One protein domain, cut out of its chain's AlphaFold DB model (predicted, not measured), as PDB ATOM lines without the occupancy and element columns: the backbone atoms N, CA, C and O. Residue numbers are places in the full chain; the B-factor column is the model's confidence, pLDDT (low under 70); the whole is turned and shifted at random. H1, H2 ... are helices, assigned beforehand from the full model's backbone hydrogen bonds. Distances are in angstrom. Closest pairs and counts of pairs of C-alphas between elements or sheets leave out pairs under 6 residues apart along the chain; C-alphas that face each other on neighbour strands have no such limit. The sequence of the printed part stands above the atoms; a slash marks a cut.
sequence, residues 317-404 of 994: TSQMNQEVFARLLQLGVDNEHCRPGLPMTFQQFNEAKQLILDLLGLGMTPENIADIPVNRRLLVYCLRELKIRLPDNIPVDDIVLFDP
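AT A GLANCE: This is residues 317 to 404 of the 994 residues of an uncharacterized protein of Serendipita vermifera MAFF 305830 (UniProt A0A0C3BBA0). A single helix, H1, makes an arm at one end, its residues 317 to 324 sticking out, and a small helical head lies at the other end, where H4 crosses the longest helix, H2, about perpendicular to it and the short H3 is near both. A looped stretch, residues 331 to 345, joins arm to head, and the last stretch, residues 386 to 404, passes on the side of H4 away from H2. The printed part has 88 residues with four named helices, in the order H1, H2, H3, H4, and no named strand; its class is all helix. It is only just compact, close to loose, with a radius of gyration of the C-alphas of 14.4 A, and elongated, spanning 46 by 26 by 21 A.

HOW THE PARTS SIT: H1, residues 317 to 330, touches no helix. H2, residues 346 to 361, is apart from H1. H3, residues 366 to 371, is close to H2 but not clearly touching; their closest C-alphas, those of Leu 360 and Pro 366, are 7.4 A apart, and their lines are about perpendicular at 73 degrees. H4, residues 376 to 385, touches H2, with residues 349 to 356 of H2 alone; the closest C-alphas, those of Lys 353 and Cys 382, are 5.5 A apart. The lines of H2 and H4 are about perpendicular, at 83 degrees. H3 and H4 are close but not clearly touching, with the C-alphas of Ala 370 and Arg 376 closest at 7.0 A; they run opposite ways at a shallow tilt of 12 degrees. H1 is apart from H3 and from H4. In H1, H2, H3 and H4 every O i to N i+4 pair is within hydrogen-bond range.

IN THESE COORDINATES: H1 begins at C-alpha 317, at (26.006, 1.648, -15.413), and is 19.7 A long from first to last C-alpha. H2 has 16 residues and begins at C-alpha 346, at (22.354, -13.788, 1.867); it is 22.5 A long. H3 has six residues and is 8.9 A long. H4 is 14.2 A long and ends at C-alpha 385, at (12.674, -17.655, -5.630).

THE WHOLE: The two C-alphas farthest apart are those of Gln 319 and Gly 363, at 46.1 A. The printed part has no cut. The link from H1 to H2, 15 residues, is long; those from H2 to H3 and from H3 to H4 are tight, with 4 residues each. The mean pLDDT of the printed part is 91.8, that of H1 is 82, and residue 404 is the one printed residue under 70.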
ATOM      1  N   THR A 317      26.288   2.920 -16.099       76.62
ATOM      2  CA  THR A 317      26.006   1.648 -15.413       76.62
ATOM      3  C   THR A 317      26.488   1.679 -13.964       76.62
ATOM      4  O   THR A 317      25.770   1.224 -13.082       76.62
ATOM      5  N   SER A 318      27.657   2.271 -13.694       83.06
ATOM      6  CA  SER A 318      28.145   2.474 -12.320       83.06
ATOM      7  C   SER A 318      27.189   3.359 -11.505       83.06
ATOM      8  O   SER A 318      26.759   2.972 -10.418       83.06
ATOM      9  N   GLN A 319      26.750   4.487 -12.074       86.19
ATOM     10  CA  GLN A 319      25.756   5.381 -11.472       86.19
ATOM     11  C   GLN A 319      24.403   4.681 -11.243       86.19
ATOM     12  O   GLN A 319      23.818   4.814 -10.172       86.19
ATOM     13  N   MET A 320      23.931   3.890 -12.213       84.12
ATOM     14  CA  MET A 320      22.702   3.101 -12.085       84.12
ATOM     15  C   MET A 320      22.801   2.054 -10.963       84.12
ATOM     16  O   MET A 320      21.857   1.896 -10.192       84.12
ATOM     17  N   ASN A 321      23.950   1.391 -10.810       78.25
ATOM     18  CA  ASN A 321      24.189   0.451  -9.712       78.25
ATOM     19  C   ASN A 321      24.211   1.159  -8.344       78.25
ATOM     20  O   ASN A 321      23.645   0.638  -7.384       78.25
ATOM     21  N   GLN A 322      24.807   2.355  -8.255       81.00
ATOM     22  CA  GLN A 322      24.766   3.179  -7.038       81.00
ATOM     23  C   GLN A 322      23.337   3.621  -6.691       81.00
ATOM     24  O   GLN A 322      22.955   3.564  -5.526       81.00
ATOM     25  N   GLU A 323      22.525   4.007  -7.679       86.88
ATOM     26  CA  GLU A 323      21.127   4.384  -7.445       86.88
ATOM     27  C   GLU A 323      20.277   3.184  -6.992       86.88
ATOM     28  O   GLU A 323      19.487   3.305  -6.056       86.88
ATOM     29  N   VAL A 324      20.469   2.005  -7.596       82.12
ATOM     30  CA  VAL A 324      19.818   0.761  -7.155       82.12
ATOM     31  C   VAL A 324      20.227   0.406  -5.724       82.12
ATOM     32  O   VAL A 324      19.359   0.088  -4.916       82.12
ATOM     33  N   PHE A 325      21.511   0.520  -5.372       78.00
ATOM     34  CA  PHE A 325      21.987   0.257  -4.010       78.00
ATOM     35  C   PHE A 325      21.436   1.267  -2.990       78.00
ATOM     36  O   PHE A 325      20.975   0.872  -1.922       78.00
ATOM     37  N   ALA A 326      21.379   2.557  -3.334       84.00
ATOM     38  CA  ALA A 326      20.767   3.583  -2.488       84.00
ATOM     39  C   ALA A 326      19.263   3.336  -2.268       84.00
ATOM     40  O   ALA A 326      18.775   3.462  -1.145       84.00
ATOM     41  N   ARG A 327      18.529   2.921  -3.312       84.44
ATOM     42  CA  ARG A 327      17.115   2.517  -3.206       84.44
ATOM     43  C   ARG A 327      16.937   1.257  -2.349       84.44
ATOM     44  O   ARG A 327      15.971   1.186  -1.599       84.44
ATOM     45  N   LEU A 328      17.850   0.286  -2.429       80.69
ATOM     46  CA  LEU A 328      17.837  -0.921  -1.591       80.69
ATOM     47  C   LEU A 328      18.079  -0.586  -0.111       80.69
ATOM     48  O   LEU A 328      17.271  -0.977   0.730       80.69
ATOM     49  N   LEU A 329      19.089   0.231   0.204       83.62
ATOM     50  CA  LEU A 329      19.308   0.750   1.561       83.62
ATOM     51  C   LEU A 329      18.081   1.513   2.086       83.62
ATOM     52  O   LEU A 329      17.663   1.312   3.224       83.62
ATOM     53  N   GLN A 330      17.446   2.339   1.247       86.00
ATOM     54  CA  GLN A 330      16.229   3.078   1.605       86.00
ATOM     55  C   GLN A 330      14.993   2.174   1.808       86.00
ATOM     56  O   GLN A 330      14.029   2.591   2.449       86.00
ATOM     57  N   LEU A 331      15.027   0.931   1.317       82.12
ATOM     58  CA  LEU A 331      14.043  -0.126   1.584       82.12
ATOM     59  C   LEU A 331      14.417  -1.015   2.790       82.12
ATOM     60  O   LEU A 331      13.732  -2.007   3.044       82.12
ATOM     61  N   GLY A 332      15.481  -0.687   3.533       81.00
ATOM     62  CA  GLY A 332      15.960  -1.494   4.660       81.00
ATOM     63  C   GLY A 332      16.672  -2.782   4.232       81.00
ATOM     64  O   GLY A 332      16.542  -3.803   4.901       81.00
ATOM     65  N   VAL A 333      17.370  -2.751   3.093       85.50
ATOM     66  CA  VAL A 333      18.242  -3.833   2.611       85.50
ATOM     67  C   VAL A 333      19.693  -3.386   2.780       85.50
ATOM     68  O   VAL A 333      20.262  -2.737   1.902       85.50
ATOM     69  N   ASP A 334      20.265  -3.687   3.942       84.81
ATOM     70  CA  ASP A 334      21.695  -3.545   4.228       84.81
ATOM     71  C   ASP A 334      22.461  -4.851   3.906       84.81
ATOM     72  O   ASP A 334      21.940  -5.753   3.250       84.81
ATOM     73  N   ASN A 335      23.725  -4.957   4.333       82.75
ATOM     74  CA  ASN A 335      24.550  -6.147   4.089       82.75
ATOM     75  C   ASN A 335      24.132  -7.373   4.932       82.75
ATOM     76  O   ASN A 335      24.514  -8.499   4.603       82.75
ATOM     77  N   GLU A 336      23.365  -7.169   6.004       89.25
ATOM     78  CA  GLU A 336      22.873  -8.200   6.923       89.25
ATOM     79  C   GLU A 336      21.441  -8.648   6.572       89.25
ATOM     80  O   GLU A 336      21.012  -9.717   7.001       89.25
ATOM     81  N   HIS A 337      20.726  -7.891   5.730       91.06
ATOM     82  CA  HIS A 337      19.373  -8.185   5.252       91.06
ATOM     83  C   HIS A 337      19.359  -8.595   3.773       91.06
ATOM     84  O   HIS A 337      19.485  -7.774   2.869       91.06
ATOM     85  N   CYS A 338      19.098  -9.868   3.478       91.56
ATOM     86  CA  CYS A 338      18.987 -10.353   2.099       91.56
ATOM     87  C   CYS A 338      17.769  -9.797   1.330       91.56
ATOM     88  O   CYS A 338      17.789  -9.754   0.095       91.56
ATOM     89  N   ARG A 339      16.689  -9.416   2.027       91.00
ATOM     90  CA  ARG A 339      15.413  -8.927   1.470       91.00
ATOM     91  C   ARG A 339      14.766  -7.923   2.443       91.00
ATOM     92  O   ARG A 339      14.968  -8.062   3.652       91.00
ATOM     93  N   PRO A 340      13.942  -6.965   1.966       88.19
ATOM     94  CA  PRO A 340      13.255  -6.010   2.836       88.19
ATOM     95  C   PRO A 340      12.446  -6.707   3.939       88.19
ATOM     96  O   PRO A 340      11.608  -7.573   3.661       88.19
ATOM     97  N   GLY A 341      12.687  -6.324   5.195       87.44
ATOM     98  CA  GLY A 341      11.954  -6.845   6.355       87.44
ATOM     99  C   GLY A 341      12.210  -8.321   6.693       87.44
ATOM    100  O   GLY A 341      11.381  -8.925   7.382       87.44
ATOM    101  N   LEU A 342      13.321  -8.899   6.216       92.75
ATOM    102  CA  LEU A 342      13.798 -10.235   6.578       92.75
ATOM    103  C   LEU A 342      15.246 -10.146   7.121       92.75
ATOM    104  O   LEU A 342      16.178 -10.049   6.320       92.75
ATOM    105  N   PRO A 343      15.447 -10.172   8.456       92.56
ATOM    106  CA  PRO A 343      16.764 -10.048   9.085       92.56
ATOM    107  C   PRO A 343      17.541 -11.369   9.002       92.56
ATOM    108  O   PRO A 343      17.558 -12.164   9.939       92.56
ATOM    109  N   MET A 344      18.137 -11.629   7.840       94.56
ATOM    110  CA  MET A 344      19.143 -12.673   7.653       94.56
ATOM    111  C   MET A 344      20.034 -12.365   6.453       94.56
ATOM    112  O   MET A 344      19.568 -11.853   5.428       94.56
ATOM    113  N   THR A 345      21.297 -12.763   6.558       95.62
ATOM    114  CA  THR A 345      22.300 -12.611   5.504       95.62
ATOM    115  C   THR A 345      21.922 -13.396   4.246       95.62
ATOM    116  O   THR A 345      21.161 -14.368   4.273       95.62
ATOM    117  N   PHE A 346      22.523 -13.031   3.110       94.12
ATOM    118  CA  PHE A 346      22.354 -13.788   1.867       94.12
ATOM    119  C   PHE A 346      22.834 -15.251   1.979       94.12
ATOM    120  O   PHE A 346      22.332 -16.109   1.253       94.12
ATOM    121  N   GLN A 347      23.759 -15.569   2.893       94.62
ATOM    122  CA  GLN A 347      24.178 -16.950   3.148       94.62
ATOM    123  C   GLN A 347      23.063 -17.750   3.835       94.62
ATOM    124  O   GLN A 347      22.590 -18.729   3.257       94.62
ATOM    125  N   GLN A 348      22.574 -17.279   4.990       95.94
ATOM    126  CA  GLN A 348      21.462 -17.904   5.728       95.94
ATOM    127  C   GLN A 348      20.208 -18.064   4.852       95.94
ATOM    128  O   GLN A 348      19.519 -19.075   4.934       95.94
ATOM    129  N   PHE A 349      19.930 -17.111   3.954       96.75
ATOM    130  CA  PHE A 349      18.801 -17.205   3.024       96.75
ATOM    131  C   PHE A 349      18.948 -18.329   1.985       96.75
ATOM    132  O   PHE A 349      17.968 -18.993   1.642       96.75
ATOM    133  N   ASN A 350      20.162 -18.580   1.483       96.75
ATOM    134  CA  ASN A 350      20.410 -19.712   0.586       96.75
ATOM    135  C   ASN A 350      20.409 -21.055   1.329       96.75
ATOM    136  O   ASN A 350      19.964 -22.052   0.766       96.75
ATOM    137  N   GLU A 351      20.834 -21.070   2.590       97.19
ATOM    138  CA  GLU A 351      20.767 -22.241   3.467       97.19
ATOM    139  C   GLU A 351      19.311 -22.601   3.806       97.19
ATOM    140  O   GLU A 351      18.885 -23.729   3.574       97.19
ATOM    141  N   ALA A 352      18.484 -21.618   4.179       97.19
ATOM    142  CA  ALA A 352      17.041 -21.790   4.359       97.19
ATOM    143  C   ALA A 352      16.332 -22.288   3.083       97.19
ATOM    144  O   ALA A 352      15.454 -23.146   3.155       97.19
ATOM    145  N   LYS A 353      16.729 -21.804   1.895       97.38
ATOM    146  CA  LYS A 353      16.236 -22.340   0.612       97.38
ATOM    147  C   LYS A 353      16.615 -23.808   0.406       97.38
ATOM    148  O   LYS A 353      15.802 -24.547  -0.145       97.38
ATOM    149  N   GLN A 354      17.815 -24.222   0.815       98.00
ATOM    150  CA  GLN A 354      18.246 -25.616   0.727       98.00
ATOM    151  C   GLN A 354      17.442 -26.496   1.692       98.00
ATOM    152  O   GLN A 354      16.861 -27.480   1.248       98.00
ATOM    153  N   LEU A 355      17.276 -26.080   2.952       97.50
ATOM    154  CA  LEU A 355      16.435 -26.782   3.930       97.50
ATOM    155  C   LEU A 355      14.983 -26.934   3.437       97.50
ATOM    156  O   LEU A 355      14.411 -28.016   3.517       97.50
ATOM    157  N   ILE A 356      14.400 -25.893   2.832       97.69
ATOM    158  CA  ILE A 356      13.059 -25.968   2.225       97.69
ATOM    159  C   ILE A 356      13.025 -26.956   1.045       97.69
ATOM    160  O   ILE A 356      12.065 -27.719   0.929       97.69
ATOM    161  N   LEU A 357      14.055 -26.993   0.190       98.06
ATOM    162  CA  LEU A 357      14.176 -28.004  -0.871       98.06
ATOM    163  C   LEU A 357      14.310 -29.428  -0.317       98.06
ATOM    164  O   LEU A 357      13.751 -30.352  -0.906       98.06
ATOM    165  N   ASP A 358      14.993 -29.608   0.810       98.06
ATOM    166  CA  ASP A 358      15.173 -30.913   1.443       98.06
ATOM    167  C   ASP A 358      13.879 -31.390   2.131       98.06
ATOM    168  O   ASP A 358      13.491 -32.544   1.953       98.06
ATOM    169  N   LEU A 359      13.117 -30.502   2.787       97.75
ATOM    170  CA  LEU A 359      11.765 -30.794   3.303       97.75
ATOM    171  C   LEU A 359      10.786 -31.188   2.177       97.75
ATOM    172  O   LEU A 359      10.028 -32.154   2.310       97.75
ATOM    173  N   LEU A 360      10.835 -30.487   1.039       97.06
ATOM    174  CA  LEU A 360      10.091 -30.857  -0.174       97.06
ATOM    175  C   LEU A 360      10.566 -32.211  -0.735       97.06
ATOM    176  O   LEU A 360       9.751 -33.020  -1.182       97.06
ATOM    177  N   GLY A 361      11.873 -32.488  -0.682       97.44
ATOM    178  CA  GLY A 361      12.485 -33.760  -1.080       97.44
ATOM    179  C   GLY A 361      12.089 -34.945  -0.191       97.44
ATOM    180  O   GLY A 361      11.962 -36.065  -0.687       97.44
ATOM    181  N   LEU A 362      11.812 -34.693   1.092       97.94
ATOM    182  CA  LEU A 362      11.214 -35.643   2.038       97.94
ATOM    183  C   LEU A 362       9.703 -35.858   1.811       97.94
ATOM    184  O   LEU A 362       9.092 -36.694   2.475       97.94
ATOM    185  N   GLY A 363       9.094 -35.147   0.856       97.69
ATOM    186  CA  GLY A 363       7.691 -35.303   0.475       97.69
ATOM    187  C   GLY A 363       6.708 -34.440   1.269       97.69
ATOM    188  O   GLY A 363       5.500 -34.658   1.160       97.69
ATOM    189  N   MET A 364       7.180 -33.452   2.040       98.06
ATOM    190  CA  MET A 364       6.288 -32.427   2.586       98.06
ATOM    191  C   MET A 364       5.776 -31.541   1.447       98.06
ATOM    192  O   MET A 364       6.545 -31.120   0.587       98.06
ATOM    193  N   THR A 365       4.476 -31.245   1.421       97.62
ATOM    194  CA  THR A 365       3.924 -30.289   0.450       97.62
ATOM    195  C   THR A 365       4.131 -28.848   0.943       97.62
ATOM    196  O   THR A 365       4.323 -28.646   2.147       97.62
ATOM    197  N   PRO A 366       4.083 -27.825   0.066       97.38
ATOM    198  CA  PRO A 366       4.205 -26.427   0.489       97.38
ATOM    199  C   PRO A 366       3.192 -26.031   1.573       97.38
ATOM    200  O   PRO A 366       3.533 -25.272   2.474       97.38
ATOM    201  N   GLU A 367       1.977 -26.585   1.526       96.88
ATOM    202  CA  GLU A 367       0.926 -26.376   2.527       96.88
ATOM    203  C   GLU A 367       1.359 -26.893   3.906       96.88
ATOM    204  O   GLU A 367       1.286 -26.146   4.880       96.88
ATOM    205  N   ASN A 368       1.899 -28.117   3.974       97.25
ATOM    206  CA  ASN A 368       2.425 -28.699   5.214       97.25
ATOM    207  C   ASN A 368       3.633 -27.912   5.750       97.25
ATOM    208  O   ASN A 368       3.793 -27.787   6.960       97.25
ATOM    209  N   ILE A 369       4.490 -27.385   4.866       97.56
ATOM    210  CA  ILE A 369       5.653 -26.566   5.249       97.56
ATOM    211  C   ILE A 369       5.206 -25.223   5.852       97.56
ATOM    212  O   ILE A 369       5.847 -24.717   6.768       97.56
ATOM    213  N   ALA A 370       4.082 -24.667   5.394       96.31
ATOM    214  CA  ALA A 370       3.493 -23.442   5.935       96.31
ATOM    215  C   ALA A 370       2.798 -23.607   7.303       96.31
ATOM    216  O   ALA A 370       2.540 -22.601   7.975       96.31
ATOM    217  N   ASP A 371       2.529 -24.849   7.719       96.25
ATOM    218  CA  ASP A 371       2.034 -25.188   9.059       96.25
ATOM    219  C   ASP A 371       3.183 -25.435  10.071       96.25
ATOM    220  O   ASP A 371       2.944 -25.440  11.281       96.25
ATOM    221  N   ILE A 372       4.438 -25.579   9.612       95.81
ATOM    222  CA  ILE A 372       5.636 -25.560  10.476       95.81
ATOM    223  C   ILE A 372       5.803 -24.134  11.048       95.81
ATOM    224  O   ILE A 372       5.597 -23.167  10.310       95.81
ATOM    225  N   PRO A 373       6.230 -23.942  12.315       94.88
ATOM    226  CA  PRO A 373       6.458 -22.618  12.922       94.88
ATOM    227  C   PRO A 373       7.644 -21.799  12.347       94.88
ATOM    228  O   PRO A 373       8.221 -20.967  13.047       94.88
ATOM    229  N   VAL A 374       7.993 -21.977  11.069       94.50
ATOM    230  CA  VAL A 374       8.967 -21.141  10.346       94.50
ATOM    231  C   VAL A 374       8.378 -19.746  10.095       94.50
ATOM    232  O   VAL A 374       7.175 -19.570   9.888       94.50
ATOM    233  N   ASN A 375       9.231 -18.717  10.061       95.19
ATOM    234  CA  ASN A 375       8.817 -17.360   9.706       95.19
ATOM    235  C   ASN A 375       8.164 -17.326   8.306       95.19
ATOM    236  O   ASN A 375       8.824 -17.534   7.289       95.19
ATOM    237  N   ARG A 376       6.868 -16.995   8.235       95.06
ATOM    238  CA  ARG A 376       6.095 -16.976   6.978       95.06
ATOM    239  C   ARG A 376       6.692 -16.067   5.896       95.06
ATOM    240  O   ARG A 376       6.580 -16.393   4.718       95.06
ATOM    241  N   ARG A 377       7.375 -14.975   6.267       94.94
ATOM    242  CA  ARG A 377       8.078 -14.104   5.302       94.94
ATOM    243  C   ARG A 377       9.228 -14.834   4.610       94.94
ATOM    244  O   ARG A 377       9.384 -14.698   3.400       94.94
ATOM    245  N   LEU A 378       9.981 -15.642   5.359       95.81
ATOM    246  CA  LEU A 378      11.039 -16.492   4.815       95.81
ATOM    247  C   LEU A 378      10.456 -17.483   3.806       95.81
ATOM    248  O   LEU A 378      10.907 -17.514   2.665       95.81
ATOM    249  N   LEU A 379       9.393 -18.206   4.183       96.38
ATOM    250  CA  LEU A 379       8.723 -19.155   3.288       96.38
ATOM    251  C   LEU A 379       8.250 -18.498   1.985       96.38
ATOM    252  O   LEU A 379       8.490 -19.056   0.917       96.38
ATOM    253  N   VAL A 380       7.649 -17.302   2.031       96.38
ATOM    254  CA  VAL A 380       7.227 -16.596   0.807       96.38
ATOM    255  C   VAL A 380       8.410 -16.234  -0.085       96.38
ATOM    256  O   VAL A 380       8.364 -16.528  -1.280       96.38
ATOM    257  N   TYR A 381       9.479 -15.646   0.458       96.19
ATOM    258  CA  TYR A 381      10.655 -15.301  -0.345       96.19
ATOM    259  C   TYR A 381      11.354 -16.550  -0.914       96.19
ATOM    260  O   TYR A 381      11.696 -16.568  -2.098       96.19
ATOM    261  N   CYS A 382      11.519 -17.612  -0.118       96.81
ATOM    262  CA  CYS A 382      12.156 -18.855  -0.552       96.81
ATOM    263  C   CYS A 382      11.321 -19.596  -1.606       96.81
ATOM    264  O   CYS A 382      11.836 -19.878  -2.686       96.81
ATOM    265  N   LEU A 383      10.035 -19.872  -1.348       96.75
ATOM    266  CA  LEU A 383       9.155 -20.561  -2.304       96.75
ATOM    267  C   LEU A 383       9.053 -19.782  -3.622       96.75
ATOM    268  O   LEU A 383       9.139 -20.381  -4.694       96.75
ATOM    269  N   ARG A 384       8.957 -18.445  -3.556       95.31
ATOM    270  CA  ARG A 384       8.937 -17.582  -4.743       95.31
ATOM    271  C   ARG A 384      10.222 -17.683  -5.562       95.31
ATOM    272  O   ARG A 384      10.149 -17.824  -6.781       95.31
ATOM    273  N   GLU A 385      11.388 -17.611  -4.924       95.56
ATOM    274  CA  GLU A 385      12.674 -17.655  -5.630       95.56
ATOM    275  C   GLU A 385      12.980 -19.055  -6.194       95.56
ATOM    276  O   GLU A 385      13.542 -19.178  -7.283       95.56
ATOM    277  N   LEU A 386      12.503 -20.107  -5.519       96.31
ATOM    278  CA  LEU A 386      12.467 -21.488  -6.018       96.31
ATOM    279  C   LEU A 386      11.391 -21.719  -7.106       96.31
ATOM    280  O   LEU A 386      11.340 -22.798  -7.693       96.31
ATOM    281  N   LYS A 387      10.555 -20.712  -7.406       96.31
ATOM    282  CA  LYS A 387       9.436 -20.741  -8.374       96.31
ATOM    283  C   LYS A 387       8.365 -21.793  -8.064       96.31
ATOM    284  O   LYS A 387       7.692 -22.302  -8.960       96.31
ATOM    285  N   ILE A 388       8.192 -22.091  -6.783       96.12
ATOM    286  CA  ILE A 388       7.165 -22.984  -6.252       96.12
ATOM    287  C   ILE A 388       5.900 -22.162  -5.986       96.12
ATOM    288  O   ILE A 388       5.966 -20.987  -5.620       96.12
ATOM    289  N   ARG A 389       4.724 -22.765  -6.191       96.06
ATOM    290  CA  ARG A 389       3.448 -22.121  -5.860       96.06
ATOM    291  C   ARG A 389       3.392 -21.827  -4.354       96.06
ATOM    292  O   ARG A 389       3.609 -22.726  -3.548       96.06
ATOM    293  N   LEU A 390       3.037 -20.591  -3.997       97.19
ATOM    294  CA  LEU A 390       2.663 -20.243  -2.626       97.19
ATOM    295  C   LEU A 390       1.421 -21.052  -2.202       97.19
ATOM    296  O   LEU A 390       0.443 -21.066  -2.960       97.19
ATOM    297  N   PRO A 391       1.439 -21.706  -1.032       96.81
ATOM    298  CA  PRO A 391       0.288 -22.432  -0.520       96.81
ATOM    299  C   PRO A 391      -0.785 -21.466  -0.003       96.81
ATOM    300  O   PRO A 391      -0.487 -20.395   0.528       96.81
ATOM    301  N   ASP A 392      -2.049 -21.868  -0.134       96.25
ATOM    302  CA  ASP A 392      -3.210 -20.995   0.102       96.25
ATOM    303  C   ASP A 392      -3.440 -20.651   1.599       96.25
ATOM    304  O   ASP A 392      -4.339 -19.873   1.918       96.25
ATOM    305  N   ASN A 393      -2.644 -21.214   2.523       94.44
ATOM    306  CA  ASN A 393      -2.663 -20.931   3.969       94.44
ATOM    307  C   ASN A 393      -1.700 -19.806   4.412       94.44
ATOM    308  O   ASN A 393      -1.799 -19.361   5.560       94.44
ATOM    309  N   ILE A 394      -0.807 -19.304   3.545       95.25
ATOM    310  CA  ILE A 394       0.030 -18.135   3.866       95.25
ATOM    311  C   ILE A 394      -0.668 -16.841   3.401       95.25
ATOM    312  O   ILE A 394      -0.810 -16.638   2.194       95.25
ATOM    313  N   PRO A 395      -1.052 -15.923   4.314       93.69
ATOM    314  CA  PRO A 395      -1.536 -14.604   3.922       93.69
ATOM    315  C   PRO A 395      -0.390 -13.782   3.319       93.69
ATOM    316  O   PRO A 395       0.673 -13.630   3.920       93.69
ATOM    317  N   VAL A 396      -0.618 -13.254   2.118       94.44
ATOM    318  CA  VAL A 396       0.360 -12.442   1.374       94.44
ATOM    319  C   VAL A 396       0.327 -10.975   1.817       94.44
ATOM    320  O   VAL A 396       1.324 -10.275   1.684       94.44
ATOM    321  N   ASP A 397      -0.790 -10.522   2.388       93.25
ATOM    322  CA  ASP A 397      -1.090  -9.106   2.643       93.25
ATOM    323  C   ASP A 397      -0.081  -8.412   3.586       93.25
ATOM    324  O   ASP A 397       0.235  -7.238   3.402       93.25
ATOM    325  N   ASP A 398       0.491  -9.151   4.546       86.06
ATOM    326  CA  ASP A 398       1.493  -8.662   5.514       86.06
ATOM    327  C   ASP A 398       2.949  -8.719   4.991       86.06
ATOM    328  O   ASP A 398       3.915  -8.538   5.753       86.06
ATOM    329  N   ILE A 399       3.140  -9.048   3.709       89.38
ATOM    330  CA  ILE A 399       4.433  -9.388   3.112       89.38
ATOM    331  C   ILE A 399       4.653  -8.534   1.863       89.38
ATOM    332  O   ILE A 399       4.002  -8.713   0.837       89.38
ATOM    333  N   VAL A 400       5.623  -7.617   1.934       87.69
ATOM    334  CA  VAL A 400       6.021  -6.791   0.786       87.69
ATOM    335  C   VAL A 400       6.653  -7.694  -0.271       87.69
ATOM    336  O   VAL A 400       7.834  -8.029  -0.202       87.69
ATOM    337  N   LEU A 401       5.851  -8.108  -1.252       87.06
ATOM    338  CA  LEU A 401       6.313  -8.872  -2.401       87.06
ATOM    339  C   LEU A 401       7.309  -8.031  -3.205       87.06
ATOM    340  O   LEU A 401       6.933  -7.220  -4.048       87.06
ATOM    341  N   PHE A 402       8.599  -8.257  -2.960       81.81
ATOM    342  CA  PHE A 402       9.647  -7.778  -3.847       81.81
ATOM    343  C   PHE A 402       9.613  -8.619  -5.126       81.81
ATOM    344  O   PHE A 402      10.228  -9.684  -5.227       81.81
ATOM    345  N   ASP A 403       8.806  -8.178  -6.085       78.44
ATOM    346  CA  ASP A 403       8.918  -8.597  -7.474       78.44
ATOM    347  C   ASP A 403      10.268  -8.090  -7.993       78.44
ATOM    348  O   ASP A 403      10.470  -6.871  -8.020       78.44
ATOM    349  N   PRO A 404      11.209  -8.963  -8.416       68.50
ATOM    350  CA  PRO A 404      12.272  -8.484  -9.288       68.50
ATOM    351  C   PRO A 404      11.572  -7.858 -10.502       68.50
ATOM    352  O   PRO A 404      10.663  -8.501 -11.042       68.50
TER     353      PRO A 404